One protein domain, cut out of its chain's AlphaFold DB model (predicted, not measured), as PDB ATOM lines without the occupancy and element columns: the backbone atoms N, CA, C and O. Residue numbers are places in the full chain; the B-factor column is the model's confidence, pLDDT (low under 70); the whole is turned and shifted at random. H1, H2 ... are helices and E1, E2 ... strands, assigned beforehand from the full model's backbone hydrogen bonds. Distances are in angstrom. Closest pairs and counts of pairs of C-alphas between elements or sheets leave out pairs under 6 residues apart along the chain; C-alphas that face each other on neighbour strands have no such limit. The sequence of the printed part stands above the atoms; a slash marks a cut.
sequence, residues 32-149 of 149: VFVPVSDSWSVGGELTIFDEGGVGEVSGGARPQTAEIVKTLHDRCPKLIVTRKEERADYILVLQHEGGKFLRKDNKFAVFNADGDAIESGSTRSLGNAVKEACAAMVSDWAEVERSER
ATOM      1  N   VAL A  32      90.842  90.914  70.207       96.81
ATOM      2  CA  VAL A  32      90.022  90.074  71.083       96.81
ATOM      3  C   VAL A  32      88.801  89.555  70.335       96.81
ATOM      4  O   VAL A  32      88.067  90.326  69.706       96.81
ATOM      5  N   PHE A  33      88.585  88.247  70.401       95.50
ATOM      6  CA  PHE A  33      87.358  87.596  69.974       95.50
ATOM      7  C   PHE A  33      86.407  87.449  71.163       95.50
ATOM      8  O   PHE A  33      86.807  87.054  72.257       95.50
ATOM      9  N   VAL A  34      85.137  87.780  70.942       92.75
ATOM     10  CA  VAL A  34      84.071  87.609  71.933       92.75
ATOM     11  C   VAL A  34      83.074  86.606  71.356       92.75
ATOM     12  O   VAL A  34      82.356  86.965  70.413       92.75
ATOM     13  N   PRO A  35      83.010  85.369  71.879       87.19
ATOM     14  CA  PRO A  35      82.037  84.392  71.424       87.19
ATOM     15  C   PRO A  35      80.607  84.866  71.706       87.19
ATOM     16  O   PRO A  35      80.346  85.784  72.496       87.19
ATOM     17  N   VAL A  36      79.650  84.238  71.025       76.62
ATOM     18  CA  VAL A  36      78.236  84.493  71.295       76.62
ATOM     19  C   VAL A  36      77.927  84.016  72.714       76.62
ATOM     20  O   VAL A  36      78.178  82.861  73.040       76.62
ATOM     21  N   SER A  37      77.448  84.914  73.574       62.44
ATOM     22  CA  SER A  37      77.010  84.545  74.922       62.44
ATOM     23  C   SER A  37      75.539  84.146  74.881       62.44
ATOM     24  O   SER A  37      74.666  84.976  74.621       62.44
ATOM     25  N   ASP A  38      75.255  82.875  75.155       54.12
ATOM     26  CA  ASP A  38      73.890  82.386  75.337       54.12
ATOM     27  C   ASP A  38      73.378  82.823  76.717       54.12
ATOM     28  O   ASP A  38      73.561  82.141  77.726       54.12
ATOM     29  N   SER A  39      72.752  84.001  76.796       47.69
ATOM     30  CA  SER A  39      72.008  84.399  77.995       47.69
ATOM     31  C   SER A  39      70.552  83.956  77.856       47.69
ATOM     32  O   SER A  39      69.858  84.416  76.952       47.69
ATOM     33  N   TRP A  40      70.071  83.101  78.753       45.62
ATOM     34  CA  TRP A  40      68.652  82.764  78.927       45.62
ATOM     35  C   TRP A  40      67.751  84.022  78.932       45.62
ATOM     36  O   TRP A  40      68.075  85.015  79.586       45.62
ATOM     37  N   SER A  41      66.599  83.989  78.250       43.44
ATOM     38  CA  SER A  41      65.465  84.874  78.584       43.44
ATOM     39  C   SER A  41      64.243  84.037  78.939       43.44
ATOM     40  O   SER A  41      64.330  82.824  78.891       43.44
ATOM     41  N   VAL A  42      63.137  84.657  79.344       44.38
ATOM     42  CA  VAL A  42      61.839  84.004  79.556       44.38
ATOM     43  C   VAL A  42      60.787  84.843  78.852       44.38
ATOM     44  O   VAL A  42      60.582  85.997  79.220       44.38
ATOM     45  N   GLY A  43      60.128  84.274  77.854       48.03
ATOM     46  CA  GLY A  43      58.843  84.707  77.325       48.03
ATOM     47  C   GLY A  43      57.778  83.710  77.774       48.03
ATOM     48  O   GLY A  43      57.928  82.509  77.590       48.03
ATOM     49  N   GLY A  44      56.721  84.187  78.420       40.75
ATOM     50  CA  GLY A  44      55.570  83.358  78.768       40.75
ATOM     51  C   GLY A  44      54.338  83.893  78.063       40.75
ATOM     52  O   GLY A  44      54.091  85.098  78.123       40.75
ATOM     53  N   GLU A  45      53.573  83.018  77.421       48.44
ATOM     54  CA  GLU A  45      52.215  83.331  76.980       48.44
ATOM     55  C   GLU A  45      51.230  82.667  77.945       48.44
ATOM     56  O   GLU A  45      51.302  81.463  78.202       48.44
ATOM     57  N   LEU A  46      50.355  83.478  78.544       47.97
ATOM     58  CA  LEU A  46      49.334  83.036  79.489       47.97
ATOM     59  C   LEU A  46      47.976  83.079  78.793       47.97
ATOM     60  O   LEU A  46      47.485  84.157  78.465       47.97
ATOM     61  N   THR A  47      47.349  81.918  78.633       50.06
ATOM     62  CA  THR A  47      45.945  81.821  78.221       50.06
ATOM     63  C   THR A  47      45.093  81.437  79.430       50.06
ATOM     64  O   THR A  47      45.376  80.467  80.133       50.06
ATOM     65  N   ILE A  48      44.074  82.253  79.720       52.03
ATOM     66  CA  ILE A  48      43.141  82.046  80.834       52.03
ATOM     67  C   ILE A  48      41.842  81.465  80.272       52.03
ATOM     68  O   ILE A  48      41.228  82.069  79.395       52.03
ATOM     69  N   PHE A  49      41.420  80.323  80.813       56.25
ATOM     70  CA  PHE A  49      40.100  79.727  80.600       56.25
ATOM     71  C   PHE A  49      39.373  79.619  81.953       56.25
ATOM     72  O   PHE A  49      40.033  79.579  82.993       56.25
ATOM     73  N   ASP A  50      38.036  79.559  81.940       62.81
ATOM     74  CA  ASP A  50      37.157  79.567  83.134       62.81
ATOM     75  C   ASP A  50      37.492  78.461  84.170       62.81
ATOM     76  O   ASP A  50      37.222  78.615  85.356       62.81
ATOM     77  N   GLU A  51      38.160  77.381  83.739       53.75
ATOM     78  CA  GLU A  51      38.478  76.175  84.529       53.75
ATOM     79  C   GLU A  51      39.977  76.050  84.923       53.75
ATOM     80  O   GLU A  51      40.401  75.028  85.461       53.75
ATOM     81  N   GLY A  52      40.804  77.077  84.676       52.94
ATOM     82  CA  GLY A  52      42.233  77.103  85.038       52.94
ATOM     83  C   GLY A  52      43.175  77.350  83.851       52.94
ATOM     84  O   GLY A  52      42.954  76.869  82.743       52.94
ATOM     85  N   GLY A  53      44.230  78.144  84.071       52.56
ATOM     86  CA  GLY A  53      45.173  78.565  83.027       52.56
ATOM     87  C   GLY A  53      46.302  77.562  82.771       52.56
ATOM     88  O   GLY A  53      46.891  77.027  83.711       52.56
ATOM     89  N   VAL A  54      46.644  77.366  81.495       58.47
ATOM     90  CA  VAL A  54      47.866  76.681  81.044       58.47
ATOM     91  C   VAL A  54      48.837  77.727  80.491       58.47
ATOM     92  O   VAL A  54      48.437  78.624  79.750       58.47
ATOM     93  N   GLY A  55      50.107  77.661  80.891       49.56
ATOM     94  CA  GLY A  55      51.142  78.600  80.453       49.56
ATOM     95  C   GLY A  55      52.355  77.854  79.921       49.56
ATOM     96  O   GLY A  55      52.891  76.982  80.605       49.56
ATOM     97  N   GLU A  56      52.795  78.209  78.717       50.72
ATOM     98  CA  GLU A  56      54.072  77.759  78.166       50.72
ATOM     99  C   GLU A  56      55.115  78.859  78.386       50.72
ATOM    100  O   GLU A  56      54.923  80.022  78.026       50.72
ATOM    101  N   VAL A  57      56.216  78.487  79.038       48.97
ATOM    102  CA  VAL A  57      57.335  79.372  79.358       48.97
ATOM    103  C   VAL A  57      58.462  79.026  78.392       48.97
ATOM    104  O   VAL A  57      59.118  78.001  78.558       48.97
ATOM    105  N   SER A  58      58.693  79.856  77.376       49.59
ATOM    106  CA  SER A  58      59.782  79.678  76.411       49.59
ATOM    107  C   SER A  58      60.791  80.817  76.507       49.59
ATOM    108  O   SER A  58      60.470  81.998  76.422       49.59
ATOM    109  N   GLY A  59      62.054  80.478  76.733       43.50
ATOM    110  CA  GLY A  59      63.116  81.454  76.905       43.50
ATOM    111  C   GLY A  59      63.890  81.808  75.641       43.50
ATOM    112  O   GLY A  59      64.403  80.908  74.991       43.50
ATOM    113  N   GLY A  60      64.035  83.097  75.297       45.88
ATOM    114  CA  GLY A  60      64.704  83.559  74.062       45.88
ATOM    115  C   GLY A  60      65.863  84.558  74.251       45.88
ATOM    116  O   GLY A  60      65.650  85.711  74.618       45.88
ATOM    117  N   ALA A  61      67.099  84.161  73.953       46.62
ATOM    118  CA  ALA A  61      68.308  84.945  74.219       46.62
ATOM    119  C   ALA A  61      68.328  86.362  73.598       46.62
ATOM    120  O   ALA A  61      68.200  86.538  72.386       46.62
ATOM    121  N   ARG A  62      68.565  87.397  74.421       50.81
ATOM    122  CA  ARG A  62      69.031  88.708  73.929       50.81
ATOM    123  C   ARG A  62      70.522  88.570  73.595       50.81
ATOM    124  O   ARG A  62      71.256  88.122  74.471       50.81
ATOM    125  N   PRO A  63      71.010  88.960  72.402       57.41
ATOM    126  CA  PRO A  63      72.424  88.793  72.065       57.41
ATOM    127  C   PRO A  63      73.296  89.757  72.884       57.41
ATOM    128  O   PRO A  63      73.538  90.897  72.486       57.41
ATOM    129  N   GLN A  64      73.783  89.304  74.043       71.19
ATOM    130  CA  GLN A  64      74.635  90.094  74.937       71.19
ATOM    131  C   GLN A  64      75.989  90.448  74.318       71.19
ATOM    132  O   GLN A  64      76.594  91.453  74.692       71.19
ATOM    133  N   THR A  65      76.427  89.705  73.303       82.81
ATOM    134  CA  THR A  65      77.659  89.987  72.559       82.81
ATOM    135  C   THR A  65      77.703  91.410  72.003       82.81
ATOM    136  O   THR A  65      78.757  92.034  72.058       82.81
ATOM    137  N   ALA A  66      76.587  91.983  71.534       86.12
ATOM    138  CA  ALA A  66      76.588  93.361  71.031       86.12
ATOM    139  C   ALA A  66      76.875  94.396  72.138       86.12
ATOM    140  O   ALA A  66      77.635  95.340  71.920       86.12
ATOM    141  N   GLU A  67      76.322  94.193  73.335       87.00
ATOM    142  CA  GLU A  67      76.551  95.072  74.489       87.00
ATOM    143  C   GLU A  67      77.975  94.921  75.040       87.00
ATOM    144  O   GLU A  67      78.613  95.906  75.415       87.00
ATOM    145  N   ILE A  68      78.514  93.698  75.021       89.69
ATOM    146  CA  ILE A  68      79.914  93.427  75.362       89.69
ATOM    147  C   ILE A  68      80.848  94.172  74.401       89.69
ATOM    148  O   ILE A  68      81.732  94.901  74.851       89.69
ATOM    149  N   VAL A  69      80.633  94.042  73.086       92.56
ATOM    150  CA  VAL A  69      81.436  94.716  72.048       92.56
ATOM    151  C   VAL A  69      81.368  96.235  72.211       92.56
ATOM    152  O   VAL A  69      82.401  96.902  72.169       92.56
ATOM    153  N   LYS A  70      80.174  96.790  72.454       92.44
ATOM    154  CA  LYS A  70      80.006  98.217  72.752       92.44
ATOM    155  C   LYS A  70      80.815  98.629  73.983       92.44
ATOM    156  O   LYS A  70      81.592  99.575  73.921       92.44
ATOM    157  N   THR A  71      80.682  97.889  75.080       94.25
ATOM    158  CA  THR A  71      81.383  98.196  76.334       94.25
ATOM    159  C   THR A  71      82.904  98.106  76.170       94.25
ATOM    160  O   THR A  71      83.630  98.914  76.749       94.25
ATOM    161  N   LEU A  72      83.398  97.160  75.363       95.06
ATOM    162  CA  LEU A  72      84.812  97.053  74.996       95.06
ATOM    163  C   LEU A  72      85.288  98.271  74.203       95.06
ATOM    164  O   LEU A  72      86.339  98.813  74.532       95.06
ATOM    165  N   HIS A  73      84.523  98.738  73.214       94.56
ATOM    166  CA  HIS A  73      84.862  99.965  72.488       94.56
ATOM    167  C   HIS A  73      84.903 101.191  73.409       94.56
ATOM    168  O   HIS A  73      85.842 101.980  73.319       94.56
ATOM    169  N   ASP A  74      83.944 101.317  74.330       95.25
ATOM    170  CA  ASP A  74      83.850 102.471  75.229       95.25
ATOM    171  C   ASP A  74      84.947 102.472  76.310       95.25
ATOM    172  O   ASP A  74      85.465 103.525  76.682       95.25
ATOM    173  N   ARG A  75      85.296 101.297  76.854       94.62
ATOM    174  CA  ARG A  75      86.169 101.180  78.041       94.62
ATOM    175  C   ARG A  75      87.569 100.656  77.753       94.62
ATOM    176  O   ARG A  75      88.453 100.830  78.589       94.62
ATOM    177  N   CYS A  76      87.779 100.019  76.607       95.81
ATOM    178  CA  CYS A  76      89.038  99.386  76.234       95.81
ATOM    179  C   CYS A  76      89.471  99.734  74.796       95.81
ATOM    180  O   CYS A  76      89.692  98.843  73.972       95.81
ATOM    181  N   PRO A  77      89.681 101.024  74.470       94.50
ATOM    182  CA  PRO A  77      90.041 101.453  73.115       94.50
ATOM    183  C   PRO A  77      91.442 100.998  72.673       94.50
ATOM    184  O   PRO A  77      91.840 101.262  71.543       94.50
ATOM    185  N   LYS A  78      92.210 100.334  73.545       93.25
ATOM    186  CA  LYS A  78      93.523  99.760  73.224       93.25
ATOM    187  C   LYS A  78      93.416  98.425  72.484       93.25
ATOM    188  O   LYS A  78      94.332  98.086  71.747       93.25
ATOM    189  N   LEU A  79      92.300  97.706  72.599       94.56
ATOM    190  CA  LEU A  79      92.091  96.421  71.924       94.56
ATOM    191  C   LEU A  79      91.286  96.591  70.641       94.56
ATOM    192  O   LEU A  79      90.505  97.532  70.506       94.56
ATOM    193  N   ILE A  80      91.470  95.683  69.690       95.81
ATOM    194  CA  ILE A  80      90.654  95.590  68.478       95.81
ATOM    195  C   ILE A  80      89.671  94.438  68.667       95.81
ATOM    196  O   ILE A  80      90.077  93.286  68.777       95.81
ATOM    197  N   VAL A  81      88.370  94.713  68.667       94.62
ATOM    198  CA  VAL A  81      87.374  93.636  68.738       94.62
ATOM    199  C   VAL A  81      87.210  93.006  67.352       94.62
ATOM    200  O   VAL A  81      86.993  93.707  66.364       94.62
ATOM    201  N   THR A  82      87.331  91.681  67.261       92.19
ATOM    202  CA  THR A  82      87.222  90.922  66.007       92.19
ATOM    203  C   THR A  82      86.118  89.870  66.089       92.19
ATOM    204  O   THR A  82      85.857  89.298  67.140       92.19
ATOM    205  N   ARG A  83      85.468  89.599  64.950       87.69
ATOM    206  CA  ARG A  83      84.547  88.458  64.771       87.69
ATOM    207  C   ARG A  83      85.262  87.210  64.229       87.69
ATOM    208  O   ARG A  83      84.674  86.142  64.175       87.69
ATOM    209  N   LYS A  84      86.507  87.364  63.781       88.81
ATOM    210  CA  LYS A  84      87.349  86.280  63.272       88.81
ATOM    211  C   LYS A  84      88.196  85.747  64.418       88.81
ATOM    212  O   LYS A  84      89.126  86.447  64.823       88.81
ATOM    213  N   GLU A  85      87.824  84.585  64.944       88.25
ATOM    214  CA  GLU A  85      88.519  83.900  66.042       88.25
ATOM    215  C   GLU A  85      89.955  83.556  65.643       88.25
ATOM    216  O   GLU A  85      90.889  83.848  66.375       88.25
ATOM    217  N   GLU A  86      90.156  83.105  64.405       88.94
ATOM    218  CA  GLU A  86      91.457  82.753  63.832       88.94
ATOM    219  C   GLU A  86      92.422  83.942  63.674       88.94
ATOM    220  O   GLU A  86      93.566  83.783  63.252       88.94
ATOM    221  N   ARG A  87      91.948  85.159  63.952       90.06
ATOM    222  CA  ARG A  87      92.736  86.397  63.925       90.06
ATOM    223  C   ARG A  87      92.828  87.062  65.294       90.06
ATOM    224  O   ARG A  87      93.217  88.229  65.350       90.06
ATOM    225  N   ALA A  88      92.353  86.407  66.342       94.62
ATOM    226  CA  ALA A  88      92.361  86.951  67.683       94.62
ATOM    227  C   ALA A  88      93.632  86.535  68.421       94.62
ATOM    228  O   ALA A  88      94.086  85.404  68.294       94.62
ATOM    229  N   ASP A  89      94.167  87.467  69.199       96.25
ATOM    230  CA  ASP A  89      95.261  87.223  70.135       96.25
ATOM    231  C   ASP A  89      94.700  86.743  71.491       96.25
ATOM    232  O   ASP A  89      95.381  86.064  72.253       96.25
ATOM    233  N   TYR A  90      93.428  87.067  71.769       97.44
ATOM    234  CA  TYR A  90      92.711  86.672  72.980       97.44
ATOM    235  C   TYR A  90      91.266  86.261  72.704       97.44
ATOM    236  O   TYR A  90      90.596  86.819  71.828       97.44
ATOM    237  N   ILE A  91      90.740  85.377  73.549       96.50
ATOM    238  CA  ILE A  91      89.312  85.065  73.633       96.50
ATOM    239  C   ILE A  91      88.781  85.586  74.970       96.50
ATOM    240  O   ILE A  91      89.275  85.218  76.033       96.50
ATOM    241  N   LEU A  92      87.751  86.435  74.921       95.44
ATOM    242  CA  LEU A  92      87.063  86.954  76.104       95.44
ATOM    243  C   LEU A  92      85.670  86.345  76.211       95.44
ATOM    244  O   LEU A  92      84.744  86.752  75.510       95.44
ATOM    245  N   VAL A  93      85.508  85.421  77.151       91.94
ATOM    246  CA  VAL A  93      84.203  84.871  77.512       91.94
ATOM    247  C   VAL A  93      83.591  85.750  78.593       91.94
ATOM    248  O   VAL A  93      84.207  85.994  79.628       91.94
ATOM    249  N   LEU A  94      82.367  86.219  78.361       89.81
ATOM    250  CA  LEU A  94      81.587  87.002  79.314       89.81
ATOM    251  C   LEU A  94      80.213  86.368  79.470       89.81
ATOM    252  O   LEU A  94      79.530  86.092  78.484       89.81
ATOM    253  N   GLN A  95      79.810  86.158  80.717       82.94
ATOM    254  CA  GLN A  95      78.523  85.573  81.056       82.94
ATOM    255  C   GLN A  95      77.811  86.449  82.076       82.94
ATOM    256  O   GLN A  95      78.384  86.826  83.101       82.94
ATOM    257  N   HIS A  96      76.545  86.743  81.801       81.75
ATOM    258  CA  HIS A  96      75.662  87.387  82.756       81.75
ATOM    259  C   HIS A  96      74.749  86.344  83.404       81.75
ATOM    260  O   HIS A  96      73.881  85.770  82.747       81.75
ATOM    261  N   GLU A  97      74.932  86.109  84.695       73.44
ATOM    262  CA  GLU A  97      74.014  85.337  85.521       73.44
ATOM    263  C   GLU A  97      72.976  86.285  86.121       73.44
ATOM    264  O   GLU A  97      73.279  87.069  87.012       73.44
ATOM    265  N   GLY A  98      71.732  86.224  85.650       63.59
ATOM    266  CA  GLY A  98      70.648  86.953  86.304       63.59
ATOM    267  C   GLY A  98      70.300  86.311  87.650       63.59
ATOM    268  O   GLY A  98      69.959  85.131  87.695       63.59
ATOM    269  N   GLY A  99      70.328  87.068  88.754       57.16
ATOM    270  CA  GLY A  99      69.852  86.543  90.039       57.16
ATOM    271  C   GLY A  99      70.163  87.395  91.269       57.16
ATOM    272  O   GLY A  99      71.202  87.229  91.890       57.16
ATOM    273  N   LYS A 100      69.167  88.183  91.713       53.28
ATOM    274  CA  LYS A 100      69.143  89.039  92.924       53.28
ATOM    275  C   LYS A 100      70.269  90.090  93.001       53.28
ATOM    276  O   LYS A 100      71.441  89.762  93.107       53.28
ATOM    277  N   PHE A 101      69.861  91.356  93.162       53.69
ATOM    278  CA  PHE A 101      70.639  92.615  93.243       53.69
ATOM    279  C   PHE A 101      71.923  92.662  94.113       53.69
ATOM    280  O   PHE A 101      72.605  93.685  94.139       53.69
ATOM    281  N   LEU A 102      72.257  91.605  94.855       58.72
ATOM    282  CA  LEU A 102      73.416  91.529  95.746       58.72
ATOM    283  C   LEU A 102      74.522  90.581  95.251       58.72
ATOM    284  O   LEU A 102      75.555  90.485  95.918       58.72
ATOM    285  N   ARG A 103      74.342  89.881  94.124       66.94
ATOM    286  CA  ARG A 103      75.337  88.936  93.595       66.94
ATOM    287  C   ARG A 103      76.214  89.555  92.498       66.94
ATOM    288  O   ARG A 103      75.950  90.627  91.957       66.94
ATOM    289  N   LYS A 104      77.389  88.945  92.306       71.50
ATOM    290  CA  LYS A 104      78.340  89.293  91.243       71.50
ATOM    291  C   LYS A 104      77.884  88.577  89.976       71.50
ATOM    292  O   LYS A 104      78.313  87.461  89.711       71.50
ATOM    293  N   ASP A 105      77.006  89.242  89.242       81.12
ATOM    294  CA  ASP A 105      76.250  88.652  88.137       81.12
ATOM    295  C   ASP A 105      77.033  88.588  86.819       81.12
ATOM    296  O   ASP A 105      76.556  88.017  85.852       81.12
ATOM    297  N   ASN A 106      78.224  89.184  86.734       87.25
ATOM    298  CA  ASN A 106      78.997  89.234  85.489       87.25
ATOM    299  C   ASN A 106      80.298  88.467  85.666       87.25
ATOM    300  O   ASN A 106      81.222  88.963  86.317       87.25
ATOM    301  N   LYS A 107      80.359  87.271  85.091       90.56
ATOM    302  CA  LYS A 107      81.549  86.425  85.066       90.56
ATOM    303  C   LYS A 107      82.335  86.676  83.796       90.56
ATOM    304  O   LYS A 107      81.742  86.924  82.747       90.56
ATOM    305  N   PHE A 108      83.653  86.594  83.892       93.00
ATOM    306  CA  PHE A 108      84.518  86.685  82.730       93.00
ATOM    307  C   PHE A 108      85.703  85.732  82.836       93.00
ATOM    308  O   PHE A 108      86.125  85.393  83.942       93.00
ATOM    309  N   ALA A 109      86.226  85.338  81.683       96.19
ATOM    310  CA  ALA A 109      87.488  84.630  81.543       96.19
ATOM    311  C   ALA A 109      88.201  85.118  80.278       96.19
ATOM    312  O   ALA A 109      87.563  85.328  79.242       96.19
ATOM    313  N   VAL A 110      89.510  85.319  80.389       97.56
ATOM    314  CA  VAL A 110      90.400  85.714  79.299       97.56
ATOM    315  C   VAL A 110      91.335  84.553  79.008       97.56
ATOM    316  O   VAL A 110      92.023  84.078  79.912       97.56
ATOM    317  N   PHE A 111      91.375  84.142  77.748       97.12
ATOM    318  CA  PHE A 111      92.299  83.133  77.247       97.12
ATOM    319  C   PHE A 111      93.264  83.770  76.251       97.12
ATOM    320  O   PHE A 111      92.831  84.589  75.436       97.12
ATOM    321  N   ASN A 112      94.546  83.422  76.336       95.75
ATOM    322  CA  ASN A 112      95.563  83.844  75.370       95.75
ATOM    323  C   ASN A 112      95.544  82.957  74.106       95.75
ATOM    324  O   ASN A 112      94.723  82.044  73.983       95.75
ATOM    325  N   ALA A 113      96.451  83.225  73.166       91.00
ATOM    326  CA  ALA A 113      96.568  82.481  71.911       91.00
ATOM    327  C   ALA A 113      96.931  80.991  72.093       91.00
ATOM    328  O   ALA A 113      96.583  80.178  71.236       91.00
ATOM    329  N   ASP A 114      97.576  80.626  73.206       90.50
ATOM    330  CA  ASP A 114      97.898  79.234  73.555       90.50
ATOM    331  C   ASP A 114      96.693  78.479  74.144       90.50
ATOM    332  O   ASP A 114      96.720  77.256  74.293       90.50
ATOM    333  N   GLY A 115      95.605  79.196  74.445       89.62
ATOM    334  CA  GLY A 115      94.419  78.657  75.104       89.62
ATOM    335  C   GLY A 115      94.518  78.634  76.631       89.62
ATOM    336  O   GLY A 115      93.625  78.091  77.285       89.62
ATOM    337  N   ASP A 116      95.551  79.245  77.211       94.25
ATOM    338  CA  ASP A 116      95.713  79.351  78.656       94.25
ATOM    339  C   ASP A 116      94.819  80.455  79.222       94.25
ATOM    340  O   ASP A 116      94.744  81.569  78.694       94.25
ATOM    341  N   ALA A 117      94.152  80.158  80.336       96.31
ATOM    342  CA  ALA A 117      93.394  81.154  81.081       96.31
ATOM    343  C   ALA A 117      94.357  82.076  81.845       96.31
ATOM    344  O   ALA A 117      95.012  81.637  82.792       96.31
ATOM    345  N   ILE A 118      94.406  83.353  81.467       97.38
ATOM    346  CA  ILE A 118      95.314  84.340  82.076       97.38
ATOM    347  C   ILE A 118      94.630  85.229  83.120       97.38
ATOM    348  O   ILE A 118      95.295  85.805  83.974       97.38
ATOM    349  N   GLU A 119      93.300  85.339  83.071       97.81
ATOM    350  CA  GLU A 119      92.511  86.062  84.070       97.81
ATOM    351  C   GLU A 119      91.066  85.557  84.080       97.81
ATOM    352  O   GLU A 119      90.498  85.219  83.038       97.81
ATOM    353  N   SER A 120      90.440  85.536  85.255       96.19
ATOM    354  CA  SER A 120      89.011  85.266  85.381       96.19
ATOM    355  C   SER A 120      88.434  85.894  86.640       96.19
ATOM    356  O   SER A 120      89.103  86.053  87.657       96.19
ATOM    357  N   GLY A 121      87.145  86.213  86.614       93.00
ATOM    358  CA  GLY A 121      86.540  86.843  87.772       93.00
ATOM    359  C   GLY A 121      85.036  86.953  87.715       93.00
ATOM    360  O   GLY A 121      84.352  86.473  86.810       93.00
ATOM    361  N   SER A 122      84.499  87.593  88.747       91.69
ATOM    362  CA  SER A 122      83.082  87.921  88.839       91.69
ATOM    363  C   SER A 122      82.918  89.322  89.402       91.69
ATOM    364  O   SER A 122      83.470  89.662  90.458       91.69
ATOM    365  N   THR A 123      82.118  90.133  88.721       90.88
ATOM    366  CA  THR A 123      81.893  91.538  89.056       90.88
ATOM    367  C   THR A 123      80.400  91.858  89.102       90.88
ATOM    368  O   THR A 123      79.552  91.130  88.584       90.88
ATOM    369  N   ARG A 124      80.054  92.974  89.751       87.44
ATOM    370  CA  ARG A 124      78.661  93.441  89.851       87.44
ATOM    371  C   ARG A 124      78.124  94.055  88.559       87.44
ATOM    372  O   ARG A 124      76.918  94.196  88.424       87.44
ATOM    373  N   SER A 125      78.993  94.470  87.640       88.19
ATOM    374  CA  SER A 125      78.573  95.131  86.405       88.19
ATOM    375  C   SER A 125      79.428  94.685  85.231       88.19
ATOM    376  O   SER A 125      80.641  94.544  85.371       88.19
ATOM    377  N   LEU A 126      78.813  94.552  84.055       89.94
ATOM    378  CA  LEU A 126      79.515  94.244  82.809       89.94
ATOM    379  C   LEU A 126      80.698  95.192  82.571       89.94
ATOM    380  O   LEU A 126      81.791  94.764  82.216       89.94
ATOM    381  N   GLY A 127      80.509  96.484  82.844       92.75
ATOM    382  CA  GLY A 127      81.556  97.486  82.682       92.75
ATOM    383  C   GLY A 127      82.788  97.274  83.568       92.75
ATOM    384  O   GLY A 127      83.874  97.700  83.174       92.75
ATOM    385  N   ASN A 128      82.648  96.646  84.741       94.50
ATOM    386  CA  ASN A 128      83.791  96.281  85.582       94.50
ATOM    387  C   ASN A 128      84.456  94.999  85.082       94.50
ATOM    388  O   ASN A 128      85.678  94.974  84.998       94.50
ATOM    389  N   ALA A 129      83.675  93.993  84.675       93.94
ATOM    390  CA  ALA A 129      84.220  92.781  84.063       93.94
ATOM    391  C   ALA A 129      85.062  93.113  82.818       93.94
ATOM    392  O   ALA A 129      86.197  92.668  82.698       93.94
ATOM    393  N   VAL A 130      84.553  93.981  81.936       95.31
ATOM    394  CA  VAL A 130      85.295  94.460  80.758       95.31
ATOM    395  C   VAL A 130      86.556  95.227  81.151       95.31
ATOM    396  O   VAL A 130      87.584  95.077  80.500       95.31
ATOM    397  N   LYS A 131      86.508  96.044  82.210       96.50
ATOM    398  CA  LYS A 131      87.679  96.792  82.688       96.50
ATOM    399  C   LYS A 131      88.782  95.855  83.189       96.50
ATOM    400  O   LYS A 131      89.941  96.071  82.848       96.50
ATOM    401  N   GLU A 132      88.426  94.853  83.988       97.12
ATOM    402  CA  GLU A 132      89.373  93.870  84.528       97.12
ATOM    403  C   GLU A 132      89.968  93.014  83.399       97.12
ATOM    404  O   GLU A 132      91.186  92.962  83.252       97.12
ATOM    405  N   ALA A 133      89.126  92.482  82.506       97.31
ATOM    406  CA  ALA A 133      89.576  91.739  81.329       97.31
ATOM    407  C   ALA A 133      90.497  92.569  80.412       97.31
ATOM    408  O   ALA A 133      91.530  92.086  79.953       97.31
ATOM    409  N   CYS A 134      90.146  93.836  80.162       97.75
ATOM    410  CA  CYS A 134      90.964  94.763  79.379       97.75
ATOM    411  C   CYS A 134      92.352  94.963  79.991       97.75
ATOM    412  O   CYS A 134      93.347  94.963  79.270       97.75
ATOM    413  N   ALA A 135      92.421  95.147  81.313       97.69
ATOM    414  CA  ALA A 135      93.685  95.337  82.009       97.69
ATOM    415  C   ALA A 135      94.585  94.101  81.879       97.69
ATOM    416  O   ALA A 135      95.764  94.262  81.569       97.69
ATOM    417  N   ALA A 136      94.020  92.901  82.036       97.88
ATOM    418  CA  ALA A 136      94.746  91.646  81.864       97.88
ATOM    419  C   ALA A 136      95.312  91.501  80.443       97.88
ATOM    420  O   ALA A 136      96.521  91.381  80.287       97.88
ATOM    421  N   MET A 137      94.469  91.622  79.408       97.75
ATOM    422  CA  MET A 137      94.904  91.492  78.007       97.75
ATOM    423  C   MET A 137      95.950  92.539  77.612       97.75
ATOM    424  O   MET A 137      96.911  92.225  76.924       97.75
ATOM    425  N   VAL A 138      95.786  93.798  78.032       96.31
ATOM    426  CA  VAL A 138      96.754  94.861  77.701       96.31
ATOM    427  C   VAL A 138      98.084  94.651  78.422       96.31
ATOM    428  O   VAL A 138      99.129  94.962  77.854       96.31
ATOM    429  N   SER A 139      98.052  94.169  79.667       96.50
ATOM    430  CA  SER A 139      99.270  93.862  80.414       96.50
ATOM    431  C   SER A 139     100.012  92.694  79.779       96.50
ATOM    432  O   SER A 139     101.199  92.819  79.509       96.50
ATOM    433  N   ASP A 140      99.307  91.600  79.501       96.88
ATOM    434  CA  ASP A 140      99.869  90.407  78.870       96.88
ATOM    435  C   ASP A 140     100.448  90.723  77.482       96.88
ATOM    436  O   ASP A 140     101.604  90.413  77.206       96.88
ATOM    437  N   TRP A 141      99.717  91.483  76.660       95.50
ATOM    438  CA  TRP A 141     100.185  91.905  75.338       95.50
ATOM    439  C   TRP A 141     101.503  92.688  75.397       95.50
ATOM    440  O   TRP A 141     102.396  92.485  74.576       95.50
ATOM    441  N   ALA A 142     101.658  93.564  76.393       93.88
ATOM    442  CA  ALA A 142     102.889  94.325  76.580       93.88
ATOM    443  C   ALA A 142     104.078  93.450  77.019       93.88
ATOM    444  O   ALA A 142     105.227  93.801  76.739       93.88
ATOM    445  N   GLU A 143     103.827  92.338  77.714       93.50
ATOM    446  CA  GLU A 143     104.852  91.351  78.065       93.50
ATOM    447  C   GLU A 143     105.273  90.533  76.837       93.50
ATOM    448  O   GLU A 143     106.474  90.395  76.591       93.50
ATOM    449  N   VAL A 144     104.310  90.078  76.025       90.88
ATOM    450  CA  VAL A 144     104.560  89.364  74.759       90.88
ATOM    451  C   VAL A 144     105.384  90.225  73.797       90.88
ATOM    452  O   VAL A 144     106.443  89.807  73.341       90.88
ATOM    453  N   GLU A 145     104.993  91.482  73.565       89.94
ATOM    454  CA  GLU A 145     105.758  92.388  72.693       89.94
ATOM    455  C   GLU A 145     107.192  92.650  73.191       89.94
ATOM    456  O   GLU A 145     108.066  93.035  72.406       89.94
ATOM    457  N   ARG A 146     107.444  92.502  74.499       88.75
ATOM    458  CA  ARG A 146     108.782  92.666  75.077       88.75
ATOM    459  C   ARG A 146     109.626  91.406  74.940       88.75
ATOM    460  O   ARG A 146     110.834  91.543  74.792       88.75
ATOM    461  N   SER A 147     109.031  90.218  75.020       86.69
ATOM    462  CA  SER A 147     109.760  88.953  74.877       86.69
ATOM    463  C   SER A 147     110.149  88.664  73.423       86.69
ATOM    464  O   SER A 147     111.164  88.016  73.182       86.69
ATOM    465  N   GLU A 148     109.385  89.185  72.460       80.00
ATOM    466  CA  GLU A 148     109.658  89.062  71.022       80.00
ATOM    467  C   GLU A 148     110.662  90.097  70.475       80.00
ATOM    468  O   GLU A 148     111.004  90.059  69.288       80.00
ATOM    469  N   ARG A 149     111.123  91.035  71.312       62.94
ATOM    470  CA  ARG A 149     112.099  92.071  70.951       62.94
ATOM    471  C   ARG A 149     113.504  91.716  71.421       62.94
ATOM    472  O   ARG A 149     114.431  91.909  70.603       62.94
TER     473      ARG A 149
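This is residues 32 to 149 of the 149 residues of an uncharacterized protein of Acidobacteria bacterium (UniProt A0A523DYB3). A small body, the three-stranded sheet E4 E5 E6 with the long helix H2 over one face, bears a thin arm, the hairpin of E1 and E2, whose tip, residues 48 to 53, sticks out; residues 142 to 149, of which 142 to 147 belong to H2, stick out at the far end. The shorter helix H1 packs on residues 126 to 134 of H2. The printed part has 118 residues with two named helices and six named strands, in the order E1 E2 H1 E3 E4 E5 E6 H2, of mixed class. The whole is loose, with a radius of gyration of the C-alphas of 18.7 A, and spans 77 by 32 by 25 A.

E1 is residues 43 to 47, from C-alpha 43 at (58.843, 84.707, 77.325), and E2 is 54 to 58. H1 is 64 to 75, 16.3 A long, and E3 is 80 to 82. E4, 90 to 96, is 19.7 A long; E5, 106 to 112, 20.1 A; E6, 117 to 123, 17.4 A. H2, 126 to 147, is 31.7 A long and ends at C-alpha 147 (109.760, 88.953, 74.877).

E4, E5 and E6 form a meander, each strand the antiparallel neighbour of the one before, with N 91 and O 111 at 2.9 A and N 110 and O 119 at 2.8 A. H2 is on this sheet, two layers, at a height over the sheet of 8.3 A; its closest C-alphas to E5 are Leu 126 and Asn 106, 5.7 A. H1 only grazes the sheet with residues 64 to 68. It touches residues 126 to 134 of H2, the closest C-alphas being Leu 72 and Val 130, 6.3 A, at a steep tilt of 64 degrees. E3 pairs with no named strand. The hairpin E1 and E2 has N 43 and O 58 at 2.7 A; E1 is apart from H1. In H1 and H2 every O i to N i+4 pair is within hydrogen-bond range.

The farthest C-alphas, Asp 50 and Arg 149, are 76.9 A apart. The printed part has no cut and no long link. Residues 37 to 63, 98 to 103 and 149 have pLDDT under 70.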